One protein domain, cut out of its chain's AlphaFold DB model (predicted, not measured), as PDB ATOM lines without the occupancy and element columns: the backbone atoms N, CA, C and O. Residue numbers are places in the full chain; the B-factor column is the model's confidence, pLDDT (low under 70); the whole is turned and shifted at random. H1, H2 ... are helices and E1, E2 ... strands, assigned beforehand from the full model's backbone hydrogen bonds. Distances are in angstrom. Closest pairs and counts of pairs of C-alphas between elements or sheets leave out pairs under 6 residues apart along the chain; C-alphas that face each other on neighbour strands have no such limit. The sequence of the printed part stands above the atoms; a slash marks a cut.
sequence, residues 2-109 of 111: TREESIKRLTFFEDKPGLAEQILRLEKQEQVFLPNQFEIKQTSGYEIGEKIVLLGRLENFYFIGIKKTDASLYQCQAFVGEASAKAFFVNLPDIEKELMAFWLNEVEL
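This is residues 2 to 109 of the 111 residues of an uncharacterized protein of Listeria grayi (UniProt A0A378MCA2). A twisted antiparallel sheet stands between helices: H2 covers one face along E5, and H3 covers the opposite face over E4 and E5, with H4 folded back beside it as a helical hairpin. The long strands E3, E4 and E5 lie side by side, short E1 and E2 pair with opposite ends of E3, H1 sits beyond H2 away from the sheet, and residues 93 to 98 stick out. The printed part has 108 residues, with four named helices and five named strands in the order H1 H2 E1 E2 E3 E4 E5 H3 H4, of mixed class. It is compact, with a radius of gyration of the C-alphas of 14.0 A and spans of 43 by 31 by 21 A.

E2, residues 46 to 48, E3, residues 51 to 58, E4, residues 61 to 68, and E5, residues 75 to 80, form a meander, each strand the antiparallel neighbour of the one before. N 54 and O 65 of E3 and E4 are 2.8 A apart, and N 64 and O 77 of E4 and E5 are 2.9 A apart, both within hydrogen-bond range. E1, residues 40 to 42, and E2 lie on one side of E3, with E4 on the other side; N 57 and O 41 are 2.8 A apart, as are N 46 and O 53, both within hydrogen-bond range. H2, residues 19 to 30, is on the sheet over E5 at a height of 8.1 A; its closest C-alphas to E5 are those of Leu 19 and Cys 76, 6.0 A apart. H3, residues 81 to 90, is on the opposite face over E4 and E5 at a height of 9.2 A. H4, residues 97 to 109, only grazes the sheet; it touches H3 at a shallow tilt of 12 degrees, opposite ways, the closest C-alphas being those of Lys 86 and Leu 104, 5.9 A apart. H1, residues 3 to 8, is not on the sheet; it touches residues 20 to 24 of H2 alone, with the C-alphas of Lys 8 and Ala 20 closest at 5.5 A. Every O i to N i+4 pair is within hydrogen-bond range in H1 and H4, against 7 of 8 in H2 and 5 of 6 in H3.

H1 begins at C-alpha 3, (40.428, 24.434, -34.484), and H2 is 16.1 A long. E3 begins at C-alpha 51, (29.097, 33.869, -64.085), and is 22.6 A long; E4 is 23.5 A and E5 17.4 A. H3 is 14.9 A long, and H4, 18.5 A, ends at C-alpha 109, (18.953, 39.108, -46.374).

The two C-alphas farthest apart are those of Thr 2 and Lys 97, 43.9 A. The printed part has no cut and no long link. Its mean pLDDT is 93.6, and no printed residue is under 70.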
ATOM      1  N   THR A   2      43.906  20.934 -34.731       83.69
ATOM      2  CA  THR A   2      43.650  22.305 -34.262       83.69
ATOM      3  C   THR A   2      42.266  22.783 -34.720       83.69
ATOM      4  O   THR A   2      41.714  22.251 -35.682       83.69
ATOM      5  N   ARG A   3      41.698  23.805 -34.061       86.38
ATOM      6  CA  ARG A   3      40.428  24.434 -34.484       86.38
ATOM      7  C   ARG A   3      40.481  24.890 -35.947       86.38
ATOM      8  O   ARG A   3      39.536  24.678 -36.698       86.38
ATOM      9  N   GLU A   4      41.605  25.481 -36.349       83.62
ATOM     10  CA  GLU A   4      41.837  25.944 -37.719       83.62
ATOM     11  C   GLU A   4      41.772  24.784 -38.729       83.62
ATOM     12  O   GLU A   4      41.132  24.907 -39.771       83.62
ATOM     13  N   GLU A   5      42.375  23.634 -38.409       83.81
ATOM     14  CA  GLU A   5      42.311  22.428 -39.249       83.81
ATOM     15  C   GLU A   5      40.895  21.859 -39.347       83.81
ATOM     16  O   GLU A   5      40.508  21.376 -40.410       83.81
ATOM     17  N   SER A   6      40.121  21.908 -38.260       85.25
ATOM     18  CA  SER A   6      38.728  21.458 -38.262       85.25
ATOM     19  C   SER A   6      37.846  22.341 -39.145       85.25
ATOM     20  O   SER A   6      37.076  21.809 -39.937       85.25
ATOM     21  N   ILE A   7      38.001  23.669 -39.078       86.06
ATOM     22  CA  ILE A   7      37.243  24.617 -39.914       86.06
ATOM     23  C   ILE A   7      37.549  24.395 -41.398       86.06
ATOM     24  O   ILE A   7      36.629  24.279 -42.202       86.06
ATOM     25  N   LYS A   8      38.829  24.261 -41.766       86.94
ATOM     26  CA  LYS A   8      39.253  24.049 -43.162       86.94
ATOM     27  C   LYS A   8      38.728  22.758 -43.793       86.94
ATOM     28  O   LYS A   8      38.721  22.644 -45.011       86.94
ATOM     29  N   ARG A   9      38.330  21.777 -42.978       87.44
ATOM     30  CA  ARG A   9      37.818  20.473 -43.427       87.44
ATOM     31  C   ARG A   9      36.296  20.421 -43.537       87.44
ATOM     32  O   ARG A   9      35.762  19.361 -43.848       87.44
ATOM     33  N   LEU A  10      35.590  21.514 -43.251       90.44
ATOM     34  CA  LEU A  10      34.144  21.548 -43.437       90.44
ATOM     35  C   LEU A  10      33.818  21.481 -44.931       90.44
ATOM     36  O   LEU A  10      34.363  22.250 -45.722       90.44
ATOM     37  N   THR A  11      32.879  20.603 -45.286       91.62
ATOM     38  CA  THR A  11      32.407  20.382 -46.666       91.62
ATOM     39  C   THR A  11      31.981  21.672 -47.359       91.62
ATOM     40  O   THR A  11      32.161  21.837 -48.558       91.62
ATOM     41  N   PHE A  12      31.486  22.640 -46.587       92.81
ATOM     42  CA  PHE A  12      31.125  23.976 -47.053       92.81
ATOM     43  C   PHE A  12      32.247  24.723 -47.806       92.81
ATOM     44  O   PHE A  12      31.945  25.554 -48.669       92.81
ATOM     45  N   PHE A  13      33.519  24.465 -47.478       94.31
ATOM     46  CA  PHE A  13      34.671  25.137 -48.087       94.31
ATOM     47  C   PHE A  13      35.273  24.386 -49.282       94.31
ATOM     48  O   PHE A  13      36.156  24.934 -49.939       94.31
ATOM     49  N   GLU A  14      34.820  23.165 -49.589       94.25
ATOM     50  CA  GLU A  14      35.412  22.325 -50.645       94.25
ATOM     51  C   GLU A  14      35.349  22.982 -52.033       94.25
ATOM     52  O   GLU A  14      36.310  22.918 -52.798       94.25
ATOM     53  N   ASP A  15      34.251  23.673 -52.341       94.25
ATOM     54  CA  ASP A  15      34.034  24.408 -53.591       94.25
ATOM     55  C   ASP A  15      34.475  25.885 -53.519       94.25
ATOM     56  O   ASP A  15      34.349  26.618 -54.502       94.25
ATOM     57  N   LYS A  16      35.000  26.338 -52.372       96.25
ATOM     58  CA  LYS A  16      35.378  27.738 -52.085       96.25
ATOM     59  C   LYS A  16      36.843  27.817 -51.640       96.25
ATOM     60  O   LYS A  16      37.128  28.181 -50.491       96.25
ATOM     61  N   PRO A  17      37.795  27.462 -52.521       94.06
ATOM     62  CA  PRO A  17      39.206  27.390 -52.170       94.06
ATOM     63  C   PRO A  17      39.715  28.714 -51.586       94.06
ATOM     64  O   PRO A  17      39.486  29.794 -52.133       94.06
ATOM     65  N   GLY A  18      40.422  28.630 -50.459       94.88
ATOM     66  CA  GLY A  18      41.007  29.786 -49.782       94.88
ATOM     67  C   GLY A  18      40.036  30.597 -48.920       94.88
ATOM     68  O   GLY A  18      40.486  31.512 -48.229       94.88
ATOM     69  N   LEU A  19      38.727  30.310 -48.926       96.88
ATOM     70  CA  LEU A  19      37.768  31.054 -48.103       96.88
ATOM     71  C   LEU A  19      38.017  30.827 -46.603       96.88
ATOM     72  O   LEU A  19      38.046  31.790 -45.837       96.88
ATOM     73  N   ALA A  20      38.266  29.581 -46.189       95.12
ATOM     74  CA  ALA A  20      38.584  29.262 -44.797       95.12
ATOM     75  C   ALA A  20      39.860  29.983 -44.326       95.12
ATOM     76  O   ALA A  20      39.884  30.569 -43.247       95.12
ATOM     77  N   GLU A  21      40.914  30.004 -45.149       95.38
ATOM     78  CA  GLU A  21      42.148  30.748 -44.879       95.38
ATOM     79  C   GLU A  21      41.901  32.250 -44.726       95.38
ATOM     80  O   GLU A  21      42.473  32.873 -43.831       95.38
ATOM     81  N   GLN A  22      41.065  32.834 -45.588       96.38
ATOM     82  CA  GLN A  22      40.721  34.250 -45.503       96.38
ATOM     83  C   GLN A  22      39.990  34.569 -44.201       96.38
ATOM     84  O   GLN A  22      40.377  35.522 -43.529       96.38
ATOM     85  N   ILE A  23      39.001  33.759 -43.817       95.44
ATOM     86  CA  ILE A  23      38.260  33.933 -42.562       95.44
ATOM     87  C   ILE A  23      39.219  33.851 -41.373       95.44
ATOM     88  O   ILE A  23      39.293  34.791 -40.593       95.44
ATOM     89  N   LEU A  24      40.034  32.796 -41.281       93.94
ATOM     90  CA  LEU A  24      40.994  32.625 -40.184       93.94
ATOM     91  C   LEU A  24      42.035  33.753 -40.110       93.94
ATOM     92  O   LEU A  24      42.508  34.103 -39.028       93.94
ATOM     93  N   ARG A  25      42.415  34.334 -41.254       95.38
ATOM     94  CA  ARG A  25      43.282  35.518 -41.292       95.38
ATOM     95  C   ARG A  25      42.557  36.746 -40.744       95.38
ATOM     96  O   ARG A  25      43.132  37.453 -39.919       95.38
ATOM     97  N   LEU A  26      41.318  36.972 -41.175       95.81
ATOM     98  CA  LEU A  26      40.485  38.070 -40.695       95.81
ATOM     99  C   LEU A  26      40.202  37.955 -39.191       95.81
ATOM    100  O   LEU A  26      40.197  38.976 -38.513       95.81
ATOM    101  N   GLU A  27      40.074  36.739 -38.643       93.62
ATOM    102  CA  GLU A  27      39.931  36.550 -37.192       93.62
ATOM    103  C   GLU A  27      41.090  37.169 -36.411       93.62
ATOM    104  O   GLU A  27      40.895  37.867 -35.417       93.62
ATOM    105  N   LYS A  28      42.316  36.929 -36.886       91.94
ATOM    106  CA  LYS A  28      43.541  37.423 -36.246       91.94
ATOM    107  C   LYS A  28      43.691  38.933 -36.408       91.94
ATOM    108  O   LYS A  28      44.172  39.591 -35.487       91.94
ATOM    109  N   GLN A  29      43.306  39.462 -37.568       94.12
ATOM    110  CA  GLN A  29      43.416  40.886 -37.887       94.12
ATOM    111  C   GLN A  29      42.406  41.722 -37.097       94.12
ATOM    112  O   GLN A  29      42.794  42.705 -36.474       94.12
ATOM    113  N   GLU A  30      41.147  41.289 -37.066       92.94
ATOM    114  CA  GLU A  30      40.035  42.073 -36.519       92.94
ATOM    115  C   GLU A  30      39.642  41.658 -35.094       92.94
ATOM    116  O   GLU A  30      38.741  42.248 -34.506       92.94
ATOM    117  N   GLN A  31      40.300  40.643 -34.516       91.75
ATOM    118  CA  GLN A  31      39.986  40.096 -33.185       91.75
ATOM    119  C   GLN A  31      38.522  39.619 -33.053       91.75
ATOM    120  O   GLN A  31      37.950  39.600 -31.963       91.75
ATOM    121  N   VAL A  32      37.915  39.206 -34.170       91.00
ATOM    122  CA  VAL A  32      36.567  38.625 -34.245       91.00
ATOM    123  C   VAL A  32      36.716  37.133 -34.493       91.00
ATOM    124  O   VAL A  32      37.366  36.746 -35.447       91.00
ATOM    125  N   PHE A  33      36.115  36.273 -33.678       89.69
ATOM    126  CA  PHE A  33      36.301  34.825 -33.810       89.69
ATOM    127  C   PHE A  33      35.052  34.147 -34.366       89.69
ATOM    128  O   PHE A  33      33.940  34.438 -33.922       89.69
ATOM    129  N   LEU A  34      35.227  33.201 -35.292       89.12
ATOM    130  CA  LEU A  34      34.163  32.282 -35.678       89.12
ATOM    131  C   LEU A  34      33.942  31.293 -34.513       89.12
ATOM    132  O   LEU A  34      34.886  30.640 -34.059       89.12
ATOM    133  N   PRO A  35      32.738  31.152 -33.960       86.00
ATOM    134  CA  PRO A  35      32.494  30.154 -32.924       86.00
ATOM    135  C   PRO A  35      32.701  28.726 -33.462       86.00
ATOM    136  O   PRO A  35      32.809  28.497 -34.661       86.00
ATOM    137  N   ASN A  36      32.781  27.730 -32.574       79.44
ATOM    138  CA  ASN A  36      32.895  26.321 -32.993       79.44
ATOM    139  C   ASN A  36      31.595  25.783 -33.615       79.44
ATOM    140  O   ASN A  36      31.619  24.787 -34.333       79.44
ATOM    141  N   GLN A  37      30.468  26.423 -33.307       81.94
ATOM    142  CA  GLN A  37      29.162  26.189 -33.907       81.94
ATOM    143  C   GLN A  37      28.685  27.527 -34.448       81.94
ATOM    144  O   GLN A  37      28.653  28.495 -33.693       81.94
ATOM    145  N   PHE A  38      28.368  27.568 -35.733       87.69
ATOM    146  CA  PHE A  38      27.974  28.784 -36.424       87.69
ATOM    147  C   PHE A  38      26.856  28.504 -37.411       87.69
ATOM    148  O   PHE A  38      26.785  27.420 -37.995       87.69
ATOM    149  N   GLU A  39      26.023  29.514 -37.629       89.19
ATOM    150  CA  GLU A  39      25.045  29.491 -38.707       89.19
ATOM    151  C   GLU A  39      25.683  29.908 -40.042       89.19
ATOM    152  O   GLU A  39      26.534  30.802 -40.101       89.19
ATOM    153  N   ILE A  40      25.259  29.246 -41.122       93.56
ATOM    154  CA  ILE A  40      25.647  29.578 -42.493       93.56
ATOM    155  C   ILE A  40      24.392  30.017 -43.234       93.56
ATOM    156  O   ILE A  40      23.442  29.244 -43.365       93.56
ATOM    157  N   LYS A  41      24.411  31.238 -43.765       95.56
ATOM    158  CA  LYS A  41      23.372  31.757 -44.658       95.56
ATOM    159  C   LYS A  41      24.005  32.087 -45.996       95.56
ATOM    160  O   LYS A  41      25.062  32.704 -46.038       95.56
ATOM    161  N   GLN A  42      23.391  31.671 -47.096       95.50
ATOM    162  CA  GLN A  42      23.866  32.027 -48.430       95.50
ATOM    163  C   GLN A  42      22.712  32.102 -49.419       95.50
ATOM    164  O   GLN A  42      21.708  31.405 -49.283       95.50
ATOM    165  N   THR A  43      22.894  32.925 -50.440       94.44
ATOM    166  CA  THR A  43      22.012  32.995 -51.604       94.44
ATOM    167  C   THR A  43      22.116  31.710 -52.427       94.44
ATOM    168  O   THR A  43      23.166  31.061 -52.427       94.44
ATOM    169  N   SER A  44      21.089  31.391 -53.217       88.81
ATOM    170  CA  SER A  44      21.105  30.245 -54.144       88.81
ATOM    171  C   SER A  44      22.122  30.373 -55.290       88.81
ATOM    172  O   SER A  44      22.375  29.396 -55.989       88.81
ATOM    173  N   GLY A  45      22.720  31.556 -55.462       93.06
ATOM    174  CA  GLY A  45      23.585  31.892 -56.585       93.06
ATOM    175  C   GLY A  45      22.788  32.564 -57.700       93.06
ATOM    176  O   GLY A  45      21.765  32.052 -58.148       93.06
ATOM    177  N   TYR A  46      23.266  33.724 -58.131       94.81
ATOM    178  CA  TYR A  46      22.684  34.520 -59.203       94.81
ATOM    179  C   TYR A  46      23.500  34.351 -60.478       94.81
ATOM    180  O   TYR A  46      24.716  34.554 -60.473       94.81
ATOM    181  N   GLU A  47      22.832  34.000 -61.571       94.25
ATOM    182  CA  GLU A  47      23.441  33.982 -62.898       94.25
ATOM    183  C   GLU A  47      23.505  35.405 -63.458       94.25
ATOM    184  O   GLU A  47      22.487  36.069 -63.650       94.25
ATOM    185  N   ILE A  48      24.724  35.883 -63.704       89.81
ATOM    186  CA  ILE A  48      25.012  37.199 -64.273       89.81
ATOM    187  C   ILE A  48      25.943  36.988 -65.465       89.81
ATOM    188  O   ILE A  48      27.162  36.849 -65.322       89.81
ATOM    189  N   GLY A  49      25.352  36.930 -66.661       89.69
ATOM    190  CA  GLY A  49      26.063  36.551 -67.881       89.69
ATOM    191  C   GLY A  49      26.600  35.120 -67.783       89.69
ATOM    192  O   GLY A  49      25.853  34.190 -67.513       89.69
ATOM    193  N   GLU A  50      27.908  34.944 -67.967       94.00
ATOM    194  CA  GLU A  50      28.586  33.635 -67.894       94.00
ATOM    195  C   GLU A  50      29.111  33.297 -66.487       94.00
ATOM    196  O   GLU A  50      30.002  32.455 -66.320       94.00
ATOM    197  N   LYS A  51      28.631  34.011 -65.464       95.69
ATOM    198  CA  LYS A  51      29.097  33.869 -64.085       95.69
ATOM    199  C   LYS A  51      27.948  33.541 -63.150       95.69
ATOM    200  O   LYS A  51      26.853  34.072 -63.288       95.69
ATOM    201  N   ILE A  52      28.250  32.734 -62.143       97.00
ATOM    202  CA  ILE A  52      27.402  32.519 -60.975       97.00
ATOM    203  C   ILE A  52      28.035  33.279 -59.815       97.00
ATOM    204  O   ILE A  52      29.201  33.044 -59.474       97.00
ATOM    205  N   VAL A  53      27.268  34.190 -59.224       96.12
ATOM    206  CA  VAL A  53      27.675  34.989 -58.069       96.12
ATOM    207  C   VAL A  53      26.844  34.583 -56.865       96.12
ATOM    208  O   VAL A  53      25.619  34.617 -56.915       96.12
ATOM    209  N   LEU A  54      27.504  34.217 -55.773       96.12
ATOM    210  CA  LEU A  54      26.862  33.982 -54.487       96.12
ATOM    211  C   LEU A  54      27.322  35.009 -53.464       96.12
ATOM    212  O   LEU A  54      28.450  35.506 -53.512       96.12
ATOM    213  N   LEU A  55      26.442  35.271 -52.512       97.50
ATOM    214  CA  LEU A  55      26.738  36.000 -51.295       97.50
ATOM    215  C   LEU A  55      26.350  35.120 -50.111       97.50
ATOM    216  O   LEU A  55      25.343  34.409 -50.154       97.50
ATOM    217  N   GLY A  56      27.131  35.170 -49.044       97.19
ATOM    218  CA  GLY A  56      26.756  34.506 -47.813       97.19
ATOM    219  C   GLY A  56      27.434  35.075 -46.584       97.19
ATOM    220  O   GLY A  56      28.222  36.022 -46.646       97.19
ATOM    221  N   ARG A  57      27.095  34.464 -45.456       96.56
ATOM    222  CA  ARG A  57      27.505  34.831 -44.114       96.56
ATOM    223  C   ARG A  57      27.780  33.572 -43.287       96.56
ATOM    224  O   ARG A  57      27.007  32.617 -43.328       96.56
ATOM    225  N   LEU A  58      28.875  33.602 -42.534       94.69
ATOM    226  CA  LEU A  58      29.265  32.652 -41.495       94.69
ATOM    227  C   LEU A  58      29.456  33.444 -40.202       94.69
ATOM    228  O   LEU A  58      30.510  34.049 -39.993       94.69
ATOM    229  N   GLU A  59      28.431  33.489 -39.355       92.94
ATOM    230  CA  GLU A  59      28.388  34.396 -38.194       92.94
ATOM    231  C   GLU A  59      28.839  35.805 -38.574       92.94
ATOM    232  O   GLU A  59      28.258  36.407 -39.457       92.94
ATOM    233  N   ASN A  60      29.891  36.360 -37.985       93.25
ATOM    234  CA  ASN A  60      30.293  37.736 -38.266       93.25
ATOM    235  C   ASN A  60      31.036  37.921 -39.602       93.25
ATOM    236  O   ASN A  60      31.393  39.050 -39.939       93.25
ATOM    237  N   PHE A  61      31.281  36.854 -40.365       96.56
ATOM    238  CA  PHE A  61      32.022  36.913 -41.622       96.56
ATOM    239  C   PHE A  61      31.082  36.849 -42.812       96.56
ATOM    240  O   PHE A  61      30.343  35.888 -42.973       96.56
ATOM    241  N   TYR A  62      31.158  37.842 -43.683       97.81
ATOM    242  CA  TYR A  62      30.467  37.839 -44.967       97.81
ATOM    243  C   TYR A  62      31.426  37.374 -46.054       97.81
ATOM    244  O   TYR A  62      32.640  37.525 -45.925       97.81
ATOM    245  N   PHE A  63      30.906  36.825 -47.144       97.88
ATOM    246  CA  PHE A  63      31.722  36.475 -48.297       97.88
ATOM    247  C   PHE A  63      30.941  36.596 -49.599       97.88
ATOM    248  O   PHE A  63      29.744  36.318 -49.648       97.88
ATOM    249  N   ILE A  64      31.653  36.970 -50.655       97.44
ATOM    250  CA  ILE A  64      31.190  36.868 -52.037       97.44
ATOM    251  C   ILE A  64      31.969  35.753 -52.728       97.44
ATOM    252  O   ILE A  64      33.173  35.602 -52.513       97.44
ATOM    253  N   GLY A  65      31.285  34.956 -53.539       97.38
ATOM    254  CA  GLY A  65      31.882  33.927 -54.380       97.38
ATOM    255  C   GLY A  65      31.480  34.144 -55.827       97.38
ATOM    256  O   GLY A  65      30.305  34.339 -56.115       97.38
ATOM    257  N   ILE A  66      32.441  34.088 -56.743       96.94
ATOM    258  CA  ILE A  66      32.195  34.199 -58.182       96.94
ATOM    259  C   ILE A  66      32.809  32.989 -58.869       96.94
ATOM    260  O   ILE A  66      33.982  32.682 -58.666       96.94
ATOM    261  N   LYS A  67      32.043  32.317 -59.720       97.06
ATOM    262  CA  LYS A  67      32.565  31.289 -60.623       97.06
ATOM    263  C   LYS A  67      32.000  31.468 -62.019       97.06
ATOM    264  O   LYS A  67      30.997  32.152 -62.191       97.06
ATOM    265  N   LYS A  68      32.624  30.845 -63.014       96.19
ATOM    266  CA  LYS A  68      31.988  30.677 -64.324       96.19
ATOM    267  C   LYS A  68      30.913  29.595 -64.254       96.19
ATOM    268  O   LYS A  68      31.011  28.696 -63.418       96.19
ATOM    269  N   THR A  69      29.920  29.651 -65.135       91.94
ATOM    270  CA  THR A  69      28.837  28.653 -65.182       91.94
ATOM    271  C   THR A  69      29.357  27.229 -65.423       91.94
ATOM    272  O   THR A  69      28.824  26.275 -64.864       91.94
ATOM    273  N   ASP A  70      30.449  27.082 -66.180       92.62
ATOM    274  CA  ASP A  70      31.130  25.811 -66.463       92.62
ATOM    275  C   ASP A  70      32.181  25.410 -65.407       92.62
ATOM    276  O   ASP A  70      32.760  24.325 -65.482       92.62
ATOM    277  N   ALA A  71      32.429  26.258 -64.405       93.00
ATOM    278  CA  ALA A  71      33.408  26.003 -63.357       93.00
ATOM    279  C   ALA A  71      32.777  25.359 -62.112       93.00
ATOM    280  O   ALA A  71      31.639  25.639 -61.714       93.00
ATOM    281  N   SER A  72      33.563  24.518 -61.441       92.56
ATOM    282  CA  SER A  72      33.189  23.891 -60.169       92.56
ATOM    283  C   SER A  72      33.585  24.715 -58.943       92.56
ATOM    284  O   SER A  72      32.939  24.582 -57.910       92.56
ATOM    285  N   LEU A  73      34.606  25.574 -59.051       96.69
ATOM    286  CA  LEU A  73      35.189  26.298 -57.918       96.69
ATOM    287  C   LEU A  73      34.868  27.791 -57.955       96.69
ATOM    288  O   LEU A  73      34.972  28.435 -59.004       96.69
ATOM    289  N   TYR A  74      34.551  28.344 -56.788       97.19
ATOM    290  CA  TYR A  74      34.380  29.776 -56.581       97.19
ATOM    291  C   TYR A  74      35.711  30.474 -56.302       97.19
ATOM    292  O   TYR A  74      36.545  30.009 -55.528       97.19
ATOM    293  N   GLN A  75      35.873  31.654 -56.890       97.38
ATOM    294  CA  GLN A  75      36.793  32.671 -56.406       97.38
ATOM    295  C   GLN A  75      36.076  33.469 -55.324       97.38
ATOM    296  O   GLN A  75      35.060  34.109 -55.598       97.38
ATOM    297  N   CYS A  76      36.586  33.405 -54.098       97.75
ATOM    298  CA  CYS A  76      35.929  34.003 -52.946       97.75
ATOM    299  C   CYS A  76      36.704  35.182 -52.366       97.75
ATOM    300  O   CYS A  76      37.937  35.168 -52.329       97.75
ATOM    301  N   GLN A  77      35.964  36.141 -51.817       97.75
ATOM    302  CA  GLN A  77      36.488  37.192 -50.954       97.75
ATOM    303  C   GLN A  77      35.654  37.274 -49.675       97.75
ATOM    304  O   GLN A  77      34.429  37.361 -49.749       97.75
ATOM    305  N   ALA A  78      36.318  37.233 -48.517       97.69
ATOM    306  CA  ALA A  78      35.684  37.367 -47.206       97.69
ATOM    307  C   ALA A  78      35.804  38.791 -46.640       97.69
ATOM    308  O   ALA A  78      36.755  39.518 -46.935       97.69
ATOM    309  N   PHE A  79      34.865  39.149 -45.767       97.19
ATOM    310  CA  PHE A  79      34.746  40.446 -45.108       97.19
ATOM    311  C   PHE A  79      34.349  40.257 -43.643       97.19
ATOM    312  O   PHE A  79      33.591  39.344 -43.316       97.19
ATOM    313  N   VAL A  80      34.815  41.144 -42.762       96.38
ATOM    314  CA  VAL A  80      34.366  41.173 -41.362       96.38
ATOM    315  C   VAL A  80      33.213  42.149 -41.227       96.38
ATOM    316  O   VAL A  80      33.380  43.357 -41.402       96.38
ATOM    317  N   GLY A  81      32.044  41.609 -40.905       95.12
ATOM    318  CA  GLY A  81      30.830  42.367 -40.674       95.12
ATOM    319  C   GLY A  81      30.149  42.887 -41.939       95.12
ATOM    320  O   GLY A  81      30.706  42.958 -43.035       95.12
ATOM    321  N   GLU A  82      28.903  43.291 -41.732       95.69
ATOM    322  CA  GLU A  82      27.996  43.789 -42.763       95.69
ATOM    323  C   GLU A  82      28.528  45.065 -43.435       95.69
ATOM    324  O   GLU A  82      28.481  45.198 -44.656       95.69
ATOM    325  N   ALA A  83      29.098  45.986 -42.649       95.50
ATOM    326  CA  ALA A  83      29.618  47.257 -43.147       95.50
ATOM    327  C   ALA A  83      30.731  47.062 -44.188       95.50
ATOM    328  O   ALA A  83      30.716  47.714 -45.230       95.50
ATOM    329  N   SER A  84      31.655  46.127 -43.945       96.44
ATOM    330  CA  SER A  84      32.748  45.814 -44.872       96.44
ATOM    331  C   SER A  84      32.234  45.185 -46.168       96.44
ATOM    332  O   SER A  84      32.702  45.530 -47.251       96.44
ATOM    333  N   ALA A  85      31.232  44.306 -46.071       96.69
ATOM    334  CA  ALA A  85      30.596  43.699 -47.238       96.69
ATOM    335  C   ALA A  85      29.836  44.736 -48.081       96.69
ATOM    336  O   ALA A  85      29.979  44.771 -49.300       96.69
ATOM    337  N   LYS A  86      29.081  45.640 -47.449       96.88
ATOM    338  CA  LYS A  86      28.402  46.740 -48.154       96.88
ATOM    339  C   LYS A  86      29.394  47.697 -48.806       96.88
ATOM    340  O   LYS A  86      29.207  48.084 -49.958       96.88
ATOM    341  N   ALA A  87      30.463  48.047 -48.091       96.62
ATOM    342  CA  ALA A  87      31.506  48.924 -48.604       96.62
ATOM    343  C   ALA A  87      32.168  48.355 -49.867       96.62
ATOM    344  O   ALA A  87      32.510  49.127 -50.757       96.62
ATOM    345  N   PHE A  88      32.312  47.032 -49.986       95.88
ATOM    346  CA  PHE A  88      32.803  46.407 -51.217       95.88
ATOM    347  C   PHE A  88      31.938  46.786 -52.426       95.88
ATOM    348  O   PHE A  88      32.469  47.312 -53.399       95.88
ATOM    349  N   PHE A  89      30.616  46.605 -52.346       94.75
ATOM    350  CA  PHE A  89      29.711  46.900 -53.464       94.75
ATOM    351  C   PHE A  89      29.616  48.392 -53.786       94.75
ATOM    352  O   PHE A  89      29.572  48.754 -54.957       94.75
ATOM    353  N   VAL A  90      29.633  49.257 -52.767       94.88
ATOM    354  CA  VAL A  90      29.615  50.720 -52.952       94.88
ATOM    355  C   VAL A  90      30.862  51.221 -53.685       94.88
ATOM    356  O   VAL A  90      30.792  52.206 -54.414       94.88
ATOM    357  N   ASN A  91      31.999  50.546 -53.501       95.12
ATOM    358  CA  ASN A  91      33.276  50.933 -54.098       95.12
ATOM    359  C   ASN A  91      33.587  50.204 -55.416       95.12
ATOM    360  O   ASN A  91      34.683  50.381 -55.952       95.12
ATOM    361  N   LEU A  92      32.673  49.379 -55.943       92.75
ATOM    362  CA  LEU A  92      32.884  48.744 -57.241       92.75
ATOM    363  C   LEU A  92      32.847  49.804 -58.354       92.75
ATOM    364  O   LEU A  92      31.881  50.565 -58.439       92.75
ATOM    365  N   PRO A  93      33.877  49.870 -59.218       92.00
ATOM    366  CA  PRO A  93      33.877  50.805 -60.330       92.00
ATOM    367  C   PRO A  93      32.765  50.439 -61.312       92.00
ATOM    368  O   PRO A  93      32.522  49.260 -61.571       92.00
ATOM    369  N   ASP A  94      32.107  51.462 -61.853       91.81
ATOM    370  CA  ASP A  94      31.119  51.339 -62.929       91.81
ATOM    371  C   ASP A  94      29.921  50.416 -62.619       91.81
ATOM    372  O   ASP A  94      29.224  49.971 -63.530       91.81
ATOM    373  N   ILE A  95      29.644  50.137 -61.338       92.31
ATOM    374  CA  ILE A  95      28.449  49.385 -60.948       92.31
ATOM    375  C   ILE A  95      27.187  50.232 -61.158       92.31
ATOM    376  O   ILE A  95      27.088  51.376 -60.707       92.31
ATOM    377  N   GLU A  96      26.193  49.655 -61.831       93.69
ATOM    378  CA  GLU A  96      24.880  50.279 -61.988       93.69
ATOM    379  C   GLU A  96      24.188  50.446 -60.628       93.69
ATOM    380  O   GLU A  96      24.308  49.599 -59.736       93.69
ATOM    381  N   LYS A  97      23.433  51.537 -60.455       93.44
ATOM    382  CA  LYS A  97      22.795  51.857 -59.168       93.44
ATOM    383  C   LYS A  97      21.806  50.777 -58.738       93.44
ATOM    384  O   LYS A  97      21.762  50.445 -57.555       93.44
ATOM    385  N   GLU A  98      21.036  50.231 -59.676       94.19
ATOM    386  CA  GLU A  98      20.096  49.142 -59.417       94.19
ATOM    387  C   GLU A  98      20.826  47.873 -58.969       94.19
ATOM    388  O   GLU A  98      20.423  47.248 -57.988       94.19
ATOM    389  N   LEU A  99      21.936  47.529 -59.631       92.81
ATOM    390  CA  LEU A  99      22.737  46.355 -59.286       92.81
ATOM    391  C   LEU A  99      23.411  46.514 -57.918       92.81
ATOM    392  O   LEU A  99      23.440  45.575 -57.126       92.81
ATOM    393  N   MET A 100      23.907  47.710 -57.599       95.19
ATOM    394  CA  MET A 100      24.422  48.018 -56.267       95.19
ATOM    395  C   MET A 100      23.324  47.875 -55.206       95.19
ATOM    396  O   MET A 100      23.535  47.202 -54.200       95.19
ATOM    397  N   ALA A 101      22.145  48.466 -55.425       96.44
ATOM    398  CA  ALA A 101      21.025  48.379 -54.486       96.44
ATOM    399  C   ALA A 101      20.570  46.930 -54.261       96.44
ATOM    400  O   ALA A 101      20.307  46.539 -53.124       96.44
ATOM    401  N   PHE A 102      20.540  46.125 -55.326       95.56
ATOM    402  CA  PHE A 102      20.298  44.689 -55.245       95.56
ATOM    403  C   PHE A 102      21.288  44.012 -54.288       95.56
ATOM    404  O   PHE A 102      20.864  43.407 -53.308       95.56
ATOM    405  N   TRP A 103      22.597  44.192 -54.485       95.75
ATOM    406  CA  TRP A 103      23.597  43.561 -53.618       95.75
ATOM    407  C   TRP A 103      23.551  44.045 -52.169       95.75
ATOM    408  O   TRP A 103      23.751  43.251 -51.251       95.75
ATOM    409  N   LEU A 104      23.253  45.324 -51.938       96.50
ATOM    410  CA  LEU A 104      23.074  45.845 -50.582       96.50
ATOM    411  C   LEU A 104      21.886  45.184 -49.867       96.50
ATOM    412  O   LEU A 104      21.992  44.904 -48.674       96.50
ATOM    413  N   ASN A 105      20.798  44.890 -50.587       96.56
ATOM    414  CA  ASN A 105      19.670  44.132 -50.045       96.56
ATOM    415  C   ASN A 105      20.045  42.669 -49.783       96.56
ATOM    416  O   ASN A 105      19.695  42.134 -48.735       96.56
ATOM    417  N   GLU A 106      20.803  42.031 -50.676       96.12
ATOM    418  CA  GLU A 106      21.274  40.657 -50.466       96.12
ATOM    419  C   GLU A 106      22.146  40.533 -49.208       96.12
ATOM    420  O   GLU A 106      22.017  39.560 -48.465       96.12
ATOM    421  N   VAL A 107      22.981  41.537 -48.912       96.25
ATOM    422  CA  VAL A 107      23.769  41.588 -47.665       96.25
ATOM    423  C   VAL A 107      22.871  41.612 -46.424       96.25
ATOM    424  O   VAL A 107      23.189  40.955 -45.432       96.25
ATOM    425  N   GLU A 108      21.749  42.328 -46.468       94.06
ATOM    426  CA  GLU A 108      20.767  42.353 -45.374       94.06
ATOM    427  C   GLU A 108      20.008  41.028 -45.249       94.06
ATOM    428  O   GLU A 108      19.742  40.568 -44.142       94.06
ATOM    429  N   LEU A 109      19.686  40.378 -46.371       93.62
ATOM    430  CA  LEU A 109      18.953  39.108 -46.374       93.62
ATOM    431  C   LEU A 109      19.760  37.955 -45.774       93.62
ATOM    432  O   LEU A 109      19.189  37.077 -45.128       93.62
TER     433      LEU A 109